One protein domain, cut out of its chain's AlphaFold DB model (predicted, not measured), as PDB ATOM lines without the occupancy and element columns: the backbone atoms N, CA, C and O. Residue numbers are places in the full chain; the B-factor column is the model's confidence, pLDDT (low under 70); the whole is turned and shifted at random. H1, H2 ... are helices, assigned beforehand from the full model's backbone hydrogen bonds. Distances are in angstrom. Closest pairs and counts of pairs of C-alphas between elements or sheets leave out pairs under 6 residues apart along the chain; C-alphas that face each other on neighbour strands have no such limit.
ATOM      1  N   TRP A  24      15.495 -37.813  21.314       93.19
ATOM      2  CA  TRP A  24      16.073 -39.158  21.389       93.19
ATOM      3  C   TRP A  24      15.223 -40.208  20.673       93.19
ATOM      4  O   TRP A  24      15.781 -41.192  20.182       93.19
ATOM      5  N   TRP A  25      13.900 -40.037  20.672       94.69
ATOM      6  CA  TRP A  25      12.971 -40.937  20.002       94.69
ATOM      7  C   TRP A  25      13.002 -40.660  18.506       94.69
ATOM      8  O   TRP A  25      13.265 -41.587  17.746       94.69
ATOM      9  N   GLU A  26      12.919 -39.391  18.104       95.56
ATOM     10  CA  GLU A  26      13.026 -38.978  16.701       95.56
ATOM     11  C   GLU A  26      14.335 -39.479  16.072       95.56
ATOM     12  O   GLU A  26      14.337 -40.111  15.018       95.56
ATOM     13  N   THR A  27      15.459 -39.332  16.785       94.44
ATOM     14  CA  THR A  27      16.760 -39.871  16.346       94.44
ATOM     15  C   THR A  27      16.755 -41.401  16.221       94.44
ATOM     16  O   THR A  27      17.493 -41.951  15.403       94.44
ATOM     17  N   ARG A  28      15.983 -42.107  17.056       94.31
ATOM     18  CA  ARG A  28      15.912 -43.576  17.053       94.31
ATOM     19  C   ARG A  28      15.121 -44.098  15.859       94.31
ATOM     20  O   ARG A  28      15.584 -45.049  15.240       94.31
ATOM     21  N   VAL A  29      13.973 -43.489  15.570       93.00
ATOM     22  CA  VAL A  29      13.102 -43.871  14.444       93.00
ATOM     23  C   VAL A  29      13.603 -43.310  13.110       93.00
ATOM     24  O   VAL A  29      13.199 -43.763  12.049       93.00
ATOM     25  N   GLY A  30      14.549 -42.363  13.146       93.75
ATOM     26  CA  GLY A  30      15.170 -41.788  11.953       93.75
ATOM     27  C   GLY A  30      14.476 -40.529  11.423       93.75
ATOM     28  O   GLY A  30      14.744 -40.150  10.283       93.75
ATOM     29  N   SER A  31      13.640 -39.881  12.243       93.19
ATOM     30  CA  SER A  31      13.080 -38.551  11.967       93.19
ATOM     31  C   SER A  31      14.102 -37.428  12.239       93.19
ATOM     32  O   SER A  31      15.216 -37.688  12.710       93.19
ATOM     33  N   ASP A  32      13.765 -36.180  11.894       94.25
ATOM     34  CA  ASP A  32      14.602 -34.987  12.096       94.25
ATOM     35  C   ASP A  32      14.219 -34.240  13.390       94.25
ATOM     36  O   ASP A  32      13.241 -33.500  13.349       94.25
ATOM     37  N   PRO A  33      15.040 -34.291  14.469       94.38
ATOM     38  CA  PRO A  33      14.757 -33.658  15.767       94.38
ATOM     39  C   PRO A  33      14.740 -32.127  15.787       94.38
ATOM     40  O   PRO A  33      15.150 -31.501  16.762       94.38
ATOM     41  N   ALA A  34      14.542 -31.471  14.659       95.50
ATOM     42  CA  ALA A  34      14.504 -30.019  14.544       95.50
ATOM     43  C   ALA A  34      13.322 -29.546  13.694       95.50
ATOM     44  O   ALA A  34      13.246 -28.346  13.380       95.50
ATOM     45  N   ARG A  35      12.449 -30.466  13.287       96.00
ATOM     46  CA  ARG A  35      11.319 -30.236  12.410       96.00
ATOM     47  C   ARG A  35      10.074 -30.823  13.067       96.00
ATOM     48  O   ARG A  35       9.923 -32.027  13.079       96.00
ATOM     49  N   ASP A  36       9.142 -29.937  13.420       96.25
ATOM     50  CA  ASP A  36       7.793 -30.320  13.849       96.25
ATOM     51  C   ASP A  36       7.111 -31.153  12.756       96.25
ATOM     52  O   ASP A  36       6.661 -30.615  11.733       96.25
ATOM     53  N   ASP A  37       7.099 -32.465  12.972       96.06
ATOM     54  CA  ASP A  37       6.423 -33.453  12.144       96.06
ATOM     55  C   ASP A  37       5.532 -34.400  12.947       96.06
ATOM     56  O   ASP A  37       4.995 -35.359  12.402       96.06
ATOM     57  N   SER A  38       5.247 -34.033  14.198       97.00
ATOM     58  CA  SER A  38       4.258 -34.657  15.085       97.00
ATOM     59  C   SER A  38       2.922 -35.026  14.426       97.00
ATOM     60  O   SER A  38       2.286 -36.001  14.824       97.00
ATOM     61  N   GLN A  39       2.483 -34.253  13.428       98.00
ATOM     62  CA  GLN A  39       1.202 -34.417  12.732       98.00
ATOM     63  C   GLN A  39       1.327 -35.062  11.341       98.00
ATOM     64  O   GLN A  39       0.342 -35.072  10.597       98.00
ATOM     65  N   GLU A  40       2.523 -35.501  10.951       98.06
ATOM     66  CA  GLU A  40       2.742 -36.254   9.716       98.06
ATOM     67  C   GLU A  40       2.471 -37.752   9.930       98.06
ATOM     68  O   GLU A  40       2.419 -38.227  11.061       98.06
ATOM     69  N   ASP A  41       2.250 -38.446   8.815       98.19
ATOM     70  CA  ASP A  41       1.907 -39.871   8.691       98.19
ATOM     71  C   ASP A  41       2.733 -40.405   7.498       98.19
ATOM     72  O   ASP A  41       2.317 -40.257   6.338       98.19
ATOM     73  N   PRO A  42       4.016 -40.759   7.725       97.44
ATOM     74  CA  PRO A  42       4.972 -41.006   6.647       97.44
ATOM     75  C   PRO A  42       4.774 -42.329   5.897       97.44
ATOM     76  O   PRO A  42       5.122 -42.390   4.710       97.44
ATOM     77  N   ASP A  43       4.274 -43.363   6.566       97.88
ATOM     78  CA  ASP A  43       3.923 -44.674   6.007       97.88
ATOM     79  C   ASP A  43       2.477 -44.723   5.497       97.88
ATOM     80  O   ASP A  43       2.227 -45.372   4.483       97.88
ATOM     81  N   GLY A  44       1.572 -43.903   6.032       98.19
ATOM     82  CA  GLY A  44       0.237 -43.710   5.471       98.19
ATOM     83  C   GLY A  44      -0.795 -44.715   5.973       98.19
ATOM     84  O   GLY A  44      -1.792 -44.944   5.276       98.19
ATOM     85  N   ASP A  45      -0.554 -45.295   7.145       97.88
ATOM     86  CA  ASP A  45      -1.393 -46.289   7.816       97.88
ATOM     87  C   ASP A  45      -2.553 -45.634   8.615       97.88
ATOM     88  O   ASP A  45      -3.565 -46.253   8.957       97.88
ATOM     89  N   GLY A  46      -2.456 -44.316   8.829       97.50
ATOM     90  CA  GLY A  46      -3.431 -43.501   9.539       97.50
ATOM     91  C   GLY A  46      -3.104 -43.223  11.009       97.50
ATOM     92  O   GLY A  46      -3.963 -42.635  11.688       97.50
ATOM     93  N   LEU A  47      -1.911 -43.574  11.503       98.12
ATOM     94  CA  LEU A  47      -1.388 -43.225  12.824       98.12
ATOM     95  C   LEU A  47      -0.265 -42.175  12.696       98.12
ATOM     96  O   LEU A  47       0.769 -42.357  12.076       98.12
ATOM     97  N   ILE A  48      -0.490 -40.984  13.260       98.19
ATOM     98  CA  ILE A  48       0.467 -39.867  13.137       98.19
ATOM     99  C   ILE A  48       1.668 -40.034  14.077       98.19
ATOM    100  O   ILE A  48       1.516 -40.564  15.178       98.19
ATOM    101  N   ASN A  49       2.818 -39.441  13.731       98.00
ATOM    102  CA  ASN A  49       4.083 -39.543  14.481       98.00
ATOM    103  C   ASN A  49       3.959 -39.334  16.008       98.00
ATOM    104  O   ASN A  49       4.612 -40.011  16.806       98.00
ATOM    105  N   ILE A  50       3.135 -38.381  16.461       97.62
ATOM    106  CA  ILE A  50       2.967 -38.147  17.905       97.62
ATOM    107  C   ILE A  50       2.205 -39.275  18.612       97.62
ATOM    108  O   ILE A  50       2.406 -39.484  19.811       97.62
ATOM    109  N   ASP A  51       1.309 -39.964  17.909       98.12
ATOM    110  CA  ASP A  51       0.571 -41.110  18.432       98.12
ATOM    111  C   ASP A  51       1.396 -42.397  18.292       98.12
ATOM    112  O   ASP A  51       1.481 -43.129  19.278       98.12
ATOM    113  N   GLU A  52       2.141 -42.568  17.197       98.31
ATOM    114  CA  GLU A  52       3.223 -43.558  17.047       98.31
ATOM    115  C   GLU A  52       4.138 -43.574  18.282       98.31
ATOM    116  O   GLU A  52       4.279 -44.575  18.989       98.31
ATOM    117  N   PHE A  53       4.668 -42.404  18.657       97.00
ATOM    118  CA  PHE A  53       5.489 -42.250  19.860       97.00
ATOM    119  C   PHE A  53       4.773 -42.689  21.152       97.00
ATOM    120  O   PHE A  53       5.407 -43.222  22.070       97.00
ATOM    121  N   ARG A  54       3.465 -42.434  21.267       97.06
ATOM    122  CA  ARG A  54       2.681 -42.741  22.476       97.06
ATOM    123  C   ARG A  54       2.370 -44.224  22.614       97.06
ATOM    124  O   ARG A  54       2.363 -44.702  23.751       97.06
ATOM    125  N   TYR A  55       2.101 -44.910  21.507       96.00
ATOM    126  CA  TYR A  55       1.830 -46.348  21.482       96.00
ATOM    127  C   TYR A  55       3.112 -47.183  21.369       96.00
ATOM    128  O   TYR A  55       3.130 -48.335  21.787       96.00
ATOM    129  N   GLY A  56       4.223 -46.561  20.968       96.25
ATOM    130  CA  GLY A  56       5.521 -47.215  20.833       96.25
ATOM    131  C   GLY A  56       5.754 -47.844  19.461       96.25
ATOM    132  O   GLY A  56       6.796 -48.484  19.305       96.25
ATOM    133  N   ALA A  57       4.826 -47.625  18.529       97.12
ATOM    134  CA  ALA A  57       4.896 -48.007  17.128       97.12
ATOM    135  C   ALA A  57       6.004 -47.236  16.378       97.12
ATOM    136  O   ALA A  57       6.711 -46.386  16.960       97.12
ATOM    137  N   HIS A  58       6.248 -47.611  15.126       97.38
ATOM    138  CA  HIS A  58       7.298 -47.044  14.298       97.38
ATOM    139  C   HIS A  58       6.742 -46.228  13.107       97.38
ATOM    140  O   HIS A  58       6.270 -46.828  12.154       97.38
ATOM    141  N   PRO A  59       7.034 -44.909  13.000       97.56
ATOM    142  CA  PRO A  59       6.414 -43.968  12.038       97.56
ATOM    143  C   PRO A  59       6.816 -44.143  10.557       97.56
ATOM    144  O   PRO A  59       6.732 -43.212   9.755       97.56
ATOM    145  N   PHE A  60       7.420 -45.275  10.210       97.31
ATOM    146  CA  PHE A  60       7.828 -45.600   8.843       97.31
ATOM    147  C   PHE A  60       7.512 -47.062   8.481       97.31
ATOM    148  O   PHE A  60       8.035 -47.550   7.469       97.31
ATOM    149  N   TYR A  61       6.754 -47.767   9.324       97.50
ATOM    150  CA  TYR A  61       6.322 -49.148   9.148       97.50
ATOM    151  C   TYR A  61       4.811 -49.188   9.363       97.50
ATOM    152  O   TYR A  61       4.367 -48.937  10.465       97.50
ATOM    153  N   GLU A  62       4.061 -49.527   8.308       98.25
ATOM    154  CA  GLU A  62       2.590 -49.576   8.358       98.25
ATOM    155  C   GLU A  62       2.073 -50.567   9.422       98.25
ATOM    156  O   GLU A  62       1.013 -50.340   9.975       98.25
ATOM    157  N   ASP A  63       2.832 -51.630   9.706       97.69
ATOM    158  CA  ASP A  63       2.554 -52.696  10.680       97.69
ATOM    159  C   ASP A  63       3.861 -52.941  11.461       97.69
ATOM    160  O   ASP A  63       4.856 -53.431  10.900       97.69
ATOM    161  N   THR A  64       3.921 -52.492  12.718       97.31
ATOM    162  CA  THR A  64       5.163 -52.465  13.502       97.31
ATOM    163  C   THR A  64       5.550 -53.834  14.073       97.31
ATOM    164  O   THR A  64       6.752 -54.095  14.256       97.31
ATOM    165  N   ASP A  65       4.593 -54.712  14.372       95.25
ATOM    166  CA  ASP A  65       4.854 -56.039  14.947       95.25
ATOM    167  C   ASP A  65       4.681 -57.218  13.974       95.25
ATOM    168  O   ASP A  65       5.030 -58.354  14.325       95.25
ATOM    169  N   GLU A  66       4.349 -56.912  12.720       97.19
ATOM    170  CA  GLU A  66       4.258 -57.809  11.568       97.19
ATOM    171  C   GLU A  66       3.176 -58.895  11.720       97.19
ATOM    172  O   GLU A  66       3.372 -60.045  11.290       97.19
ATOM    173  N   ASP A  67       2.045 -58.553  12.339       91.62
ATOM    174  CA  ASP A  67       0.940 -59.472  12.627       91.62
ATOM    175  C   ASP A  67      -0.167 -59.486  11.550       91.62
ATOM    176  O   ASP A  67      -0.972 -60.429  11.481       91.62
ATOM    177  N   GLY A  68      -0.141 -58.507  10.638       94.19
ATOM    178  CA  GLY A  68      -1.085 -58.361   9.536       94.19
ATOM    179  C   GLY A  68      -2.185 -57.313   9.734       94.19
ATOM    180  O   GLY A  68      -3.057 -57.239   8.857       94.19
ATOM    181  N   LEU A  69      -2.161 -56.528  10.817       97.00
ATOM    182  CA  LEU A  69      -2.899 -55.267  10.957       97.00
ATOM    183  C   LEU A  69      -1.948 -54.078  10.903       97.00
ATOM    184  O   LEU A  69      -0.857 -54.109  11.452       97.00
ATOM    185  N   ASP A  70      -2.403 -53.008  10.263       98.25
ATOM    186  CA  ASP A  70      -1.660 -51.758  10.275       98.25
ATOM    187  C   ASP A  70      -1.827 -51.047  11.647       98.25
ATOM    188  O   ASP A  70      -2.928 -51.068  12.219       98.25
ATOM    189  N   ASP A  71      -0.802 -50.344  12.151       98.50
ATOM    190  CA  ASP A  71      -0.772 -49.755  13.509       98.50
ATOM    191  C   ASP A  71      -1.975 -48.804  13.742       98.50
ATOM    192  O   ASP A  71      -2.622 -48.754  14.805       98.50
ATOM    193  N   GLY A  72      -2.347 -48.063  12.698       98.31
ATOM    194  CA  GLY A  72      -3.528 -47.213  12.643       98.31
ATOM    195  C   GLY A  72      -4.855 -47.968  12.759       98.31
ATOM    196  O   GLY A  72      -5.778 -47.457  13.414       98.31
ATOM    197  N   GLU A  73      -4.990 -49.159  12.168       98.25
ATOM    198  CA  GLU A  73      -6.180 -50.012  12.310       98.25
ATOM    199  C   GLU A  73      -6.283 -50.572  13.729       98.25
ATOM    200  O   GLU A  73      -7.356 -50.509  14.349       98.25
ATOM    201  N   GLU A  74      -5.168 -51.029  14.283       98.44
ATOM    202  CA  GLU A  74      -5.083 -51.528  15.649       98.44
ATOM    203  C   GLU A  74      -5.526 -50.483  16.672       98.44
ATOM    204  O   GLU A  74      -6.483 -50.687  17.431       98.44
ATOM    205  N   VAL A  75      -4.934 -49.287  16.637       98.25
ATOM    206  CA  VAL A  75      -5.252 -48.224  17.599       98.25
ATOM    207  C   VAL A  75      -6.666 -47.677  17.394       98.25
ATOM    208  O   VAL A  75      -7.401 -47.415  18.364       98.25
ATOM    209  N   HIS A  76      -7.103 -47.462  16.149       98.00
ATOM    210  CA  HIS A  76      -8.358 -46.754  15.881       98.00
ATOM    211  C   HIS A  76      -9.586 -47.657  15.793       98.00
ATOM    212  O   HIS A  76     -10.661 -47.216  16.232       98.00
ATOM    213  N   ILE A  77      -9.442 -48.889  15.307       97.44
ATOM    214  CA  ILE A  77     -10.546 -49.806  15.004       97.44
ATOM    215  C   ILE A  77     -10.591 -50.946  16.022       97.44
ATOM    216  O   ILE A  77     -11.584 -51.038  16.750       97.44
ATOM    217  N   HIS A  78      -9.533 -51.756  16.100       96.94
ATOM    218  CA  HIS A  78      -9.531 -53.031  16.834       96.94
ATOM    219  C   HIS A  78      -9.245 -52.885  18.332       96.94
ATOM    220  O   HIS A  78      -9.725 -53.684  19.128       96.94
ATOM    221  N   LYS A  79      -8.614 -51.777  18.734       97.88
ATOM    222  CA  LYS A  79      -8.197 -51.482  20.118       97.88
ATOM    223  C   LYS A  79      -7.156 -52.465  20.657       97.88
ATOM    224  O   LYS A  79      -7.084 -52.635  21.877       97.88
ATOM    225  N   THR A  80      -6.363 -53.028  19.756       97.56
ATOM    226  CA  THR A  80      -5.177 -53.845  20.021       97.56
ATOM    227  C   THR A  80      -3.947 -52.958  20.239       97.56
ATOM    228  O   THR A  80      -4.076 -51.727  20.338       97.56
ATOM    229  N   ASN A  81      -2.780 -53.560  20.459       96.69
ATOM    230  CA  ASN A  81      -1.545 -52.850  20.756       96.69
ATOM    231  C   ASN A  81      -0.519 -53.031  19.624       96.69
ATOM    232  O   ASN A  81       0.049 -54.114  19.565       96.69
ATOM    233  N   PRO A  82      -0.126 -51.952  18.914       97.31
ATOM    234  CA  PRO A  82       0.672 -52.019  17.678       97.31
ATOM    235  C   PRO A  82       2.147 -52.403  17.834       97.31
ATOM    236  O   PRO A  82       3.014 -52.079  17.037       97.31
ATOM    237  N   VAL A  83       2.504 -53.000  18.963       96.75
ATOM    238  CA  VAL A  83       3.856 -53.513  19.218       96.75
ATOM    239  C   VAL A  83       3.814 -54.900  19.861       96.75
ATOM    240  O   VAL A  83       4.816 -55.354  20.434       96.75
ATOM    241  N   ILE A  84       2.641 -55.533  19.872       95.06
ATOM    242  CA  ILE A  84       2.382 -56.864  20.402       95.06
ATOM    243  C   ILE A  84       1.459 -57.602  19.428       95.06
ATOM    244  O   ILE A  84       0.250 -57.530  19.575       95.06
ATOM    245  N   ALA A  85       2.062 -58.452  18.594       92.88
ATOM    246  CA  ALA A  85       1.374 -59.247  17.575       92.88
ATOM    247  C   ALA A  85       0.253 -60.186  18.077       92.88
ATOM    248  O   ALA A  85      -0.314 -60.900  17.276       92.88
ATOM    249  N   ASP A  86       0.024 -60.301  19.386       92.56
ATOM    250  CA  ASP A  86      -1.012 -61.110  20.053       92.56
ATOM    251  C   ASP A  86      -1.374 -60.341  21.333       92.56
ATOM    252  O   ASP A  86      -0.718 -60.483  22.381       92.56
ATOM    253  N   THR A  87      -2.319 -59.407  21.216       94.81
ATOM    254  CA  THR A  87      -2.593 -58.413  22.260       94.81
ATOM    255  C   THR A  87      -3.136 -59.056  23.530       94.81
ATOM    256  O   THR A  87      -2.828 -58.607  24.648       94.81
ATOM    257  N   ASP A  88      -3.966 -60.085  23.389       90.19
ATOM    258  CA  ASP A  88      -4.662 -60.706  24.509       90.19
ATOM    259  C   ASP A  88      -3.945 -61.938  25.092       90.19
ATOM    260  O   ASP A  88      -4.213 -62.335  26.240       90.19
ATOM    261  N   GLY A  89      -2.946 -62.452  24.374       85.06
ATOM    262  CA  GLY A  89      -2.104 -63.572  24.761       85.06
ATOM    263  C   GLY A  89      -2.774 -64.938  24.606       85.06
ATOM    264  O   GLY A  89      -2.359 -65.878  25.306       85.06
ATOM    265  N   GLY A  90      -3.819 -65.056  23.786       79.50
ATOM    266  CA  GLY A  90      -4.544 -66.294  23.506       79.50
ATOM    267  C   GLY A  90      -3.804 -67.233  22.547       79.50
ATOM    268  O   GLY A  90      -4.075 -68.444  22.523       79.50
ATOM    269  N   GLY A  91      -2.744 -66.743  21.897       79.62
ATOM    270  CA  GLY A  91      -1.827 -67.528  21.075       79.62
ATOM    271  C   GLY A  91      -2.118 -67.459  19.581       79.62
ATOM    272  O   GLY A  91      -1.540 -68.258  18.826       79.62
ATOM    273  N   ARG A  92      -2.979 -66.534  19.158       83.75
ATOM    274  CA  ARG A  92      -3.194 -66.167  17.764       83.75
ATOM    275  C   ARG A  92      -2.836 -64.695  17.556       83.75
ATOM    276  O   ARG A  92      -2.747 -63.949  18.513       83.75
ATOM    277  N   PHE A  93      -2.501 -64.327  16.322       92.44
ATOM    278  CA  PHE A  93      -2.159 -62.941  16.018       92.44
ATOM    279  C   PHE A  93      -3.406 -62.102  15.762       92.44
ATOM    280  O   PHE A  93      -4.338 -62.614  15.130       92.44
ATOM    281  N   ASP A  94      -3.401 -60.834  16.172       94.12
ATOM    282  CA  ASP A  94      -4.584 -59.971  16.124       94.12
ATOM    283  C   ASP A  94      -5.098 -59.842  14.673       94.12
ATOM    284  O   ASP A  94      -6.301 -59.970  14.403       94.12
ATOM    285  N   GLY A  95      -4.194 -59.698  13.697       94.19
ATOM    286  CA  GLY A  95      -4.553 -59.657  12.272       94.19
ATOM    287  C   GLY A  95      -5.165 -60.934  11.715       94.19
ATOM    288  O   GLY A  95      -6.135 -60.898  10.944       94.19
ATOM    289  N   ASP A  96      -4.676 -62.081  12.167       90.62
ATOM    290  CA  ASP A  96      -5.249 -63.382  11.841       90.62
ATOM    291  C   ASP A  96      -6.677 -63.500  12.413       90.62
ATOM    292  O   ASP A  96      -7.591 -64.036  11.767       90.62
ATOM    293  N   GLU A  97      -6.901 -63.004  13.628       92.12
ATOM    294  CA  GLU A  97      -8.201 -62.989  14.309       92.12
ATOM    295  C   GLU A  97      -9.218 -62.105  13.617       92.12
ATOM    296  O   GLU A  97     -10.324 -62.568  13.313       92.12
ATOM    297  N   VAL A  98      -8.826 -60.887  13.254       94.75
ATOM    298  CA  VAL A  98      -9.667 -59.977  12.476       94.75
ATOM    299  C   VAL A  98     -10.030 -60.583  11.118       94.75
ATOM    300  O   VAL A  98     -11.202 -60.537  10.721       94.75
ATOM    301  N   ALA A  99      -9.070 -61.200  10.419       91.00
ATOM    302  CA  ALA A  99      -9.306 -61.839   9.122       91.00
ATOM    303  C   ALA A  99     -10.325 -62.993   9.200       91.00
ATOM    304  O   ALA A  99     -11.132 -63.175   8.279       91.00
ATOM    305  N   ASP A 100     -10.332 -63.728  10.314       83.94
ATOM    306  CA  ASP A 100     -11.263 -64.831  10.575       83.94
ATOM    307  C   ASP A 100     -12.558 -64.403  11.289       83.94
ATOM    308  O   ASP A 100     -13.471 -65.220  11.464       83.94
ATOM    309  N   GLY A 101     -12.691 -63.121  11.643       88.69
ATOM    310  CA  GLY A 101     -13.873 -62.551  12.292       88.69
ATOM    311  C   GLY A 101     -14.009 -62.888  13.781       88.69
ATOM    312  O   GLY A 101     -15.143 -62.987  14.263       88.69
TER     313      GLY A 101
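This is residues 24 to 101 of the 280 residues of the protein "EF-hand domain-containing protein" of Deltaproteobacteria bacterium (UniProt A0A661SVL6). You meet little regular structure here: four short helices, H1, H2, H3 and H4, follow one another along a rod built mostly of loops. The printed part has 78 residues, 28 of them in these helices, with no named strand; the class is all helix. It is compact, with a radius of gyration of the C-alphas of 12.9 A, and spans 43 by 19 by 15 A.

Find C-alpha 24 at (16.073, -39.158, 21.389), where H1, residues 24 to 29, begins and runs 8.9 A. H2 is residues 49 to 55, 10.0 A; H3, residues 71 to 78, 9.9 A. H4, residues 94 to 100, runs 10.0 A to C-alpha 100 at (-11.263, -64.831, 10.575).

H1 and H2 are close but not clearly touching, about perpendicular at 82 degrees; their closest C-alphas, of Trp 25 and Phe 53, are 7.6 A apart. H2 and H3 are near each other, as are H3 and H4; the closest C-alphas are 8.2 A apart in each pair. H1 is apart from H3 and H4, and H2 from H4. In each helix every O i to N i+4 pair is within hydrogen-bond range.

The C-alphas farthest apart, of Ala 34 and Asp 100, are 43.5 A apart. The three links are long, and the printed part has no cut. No printed residue is under pLDDT 70.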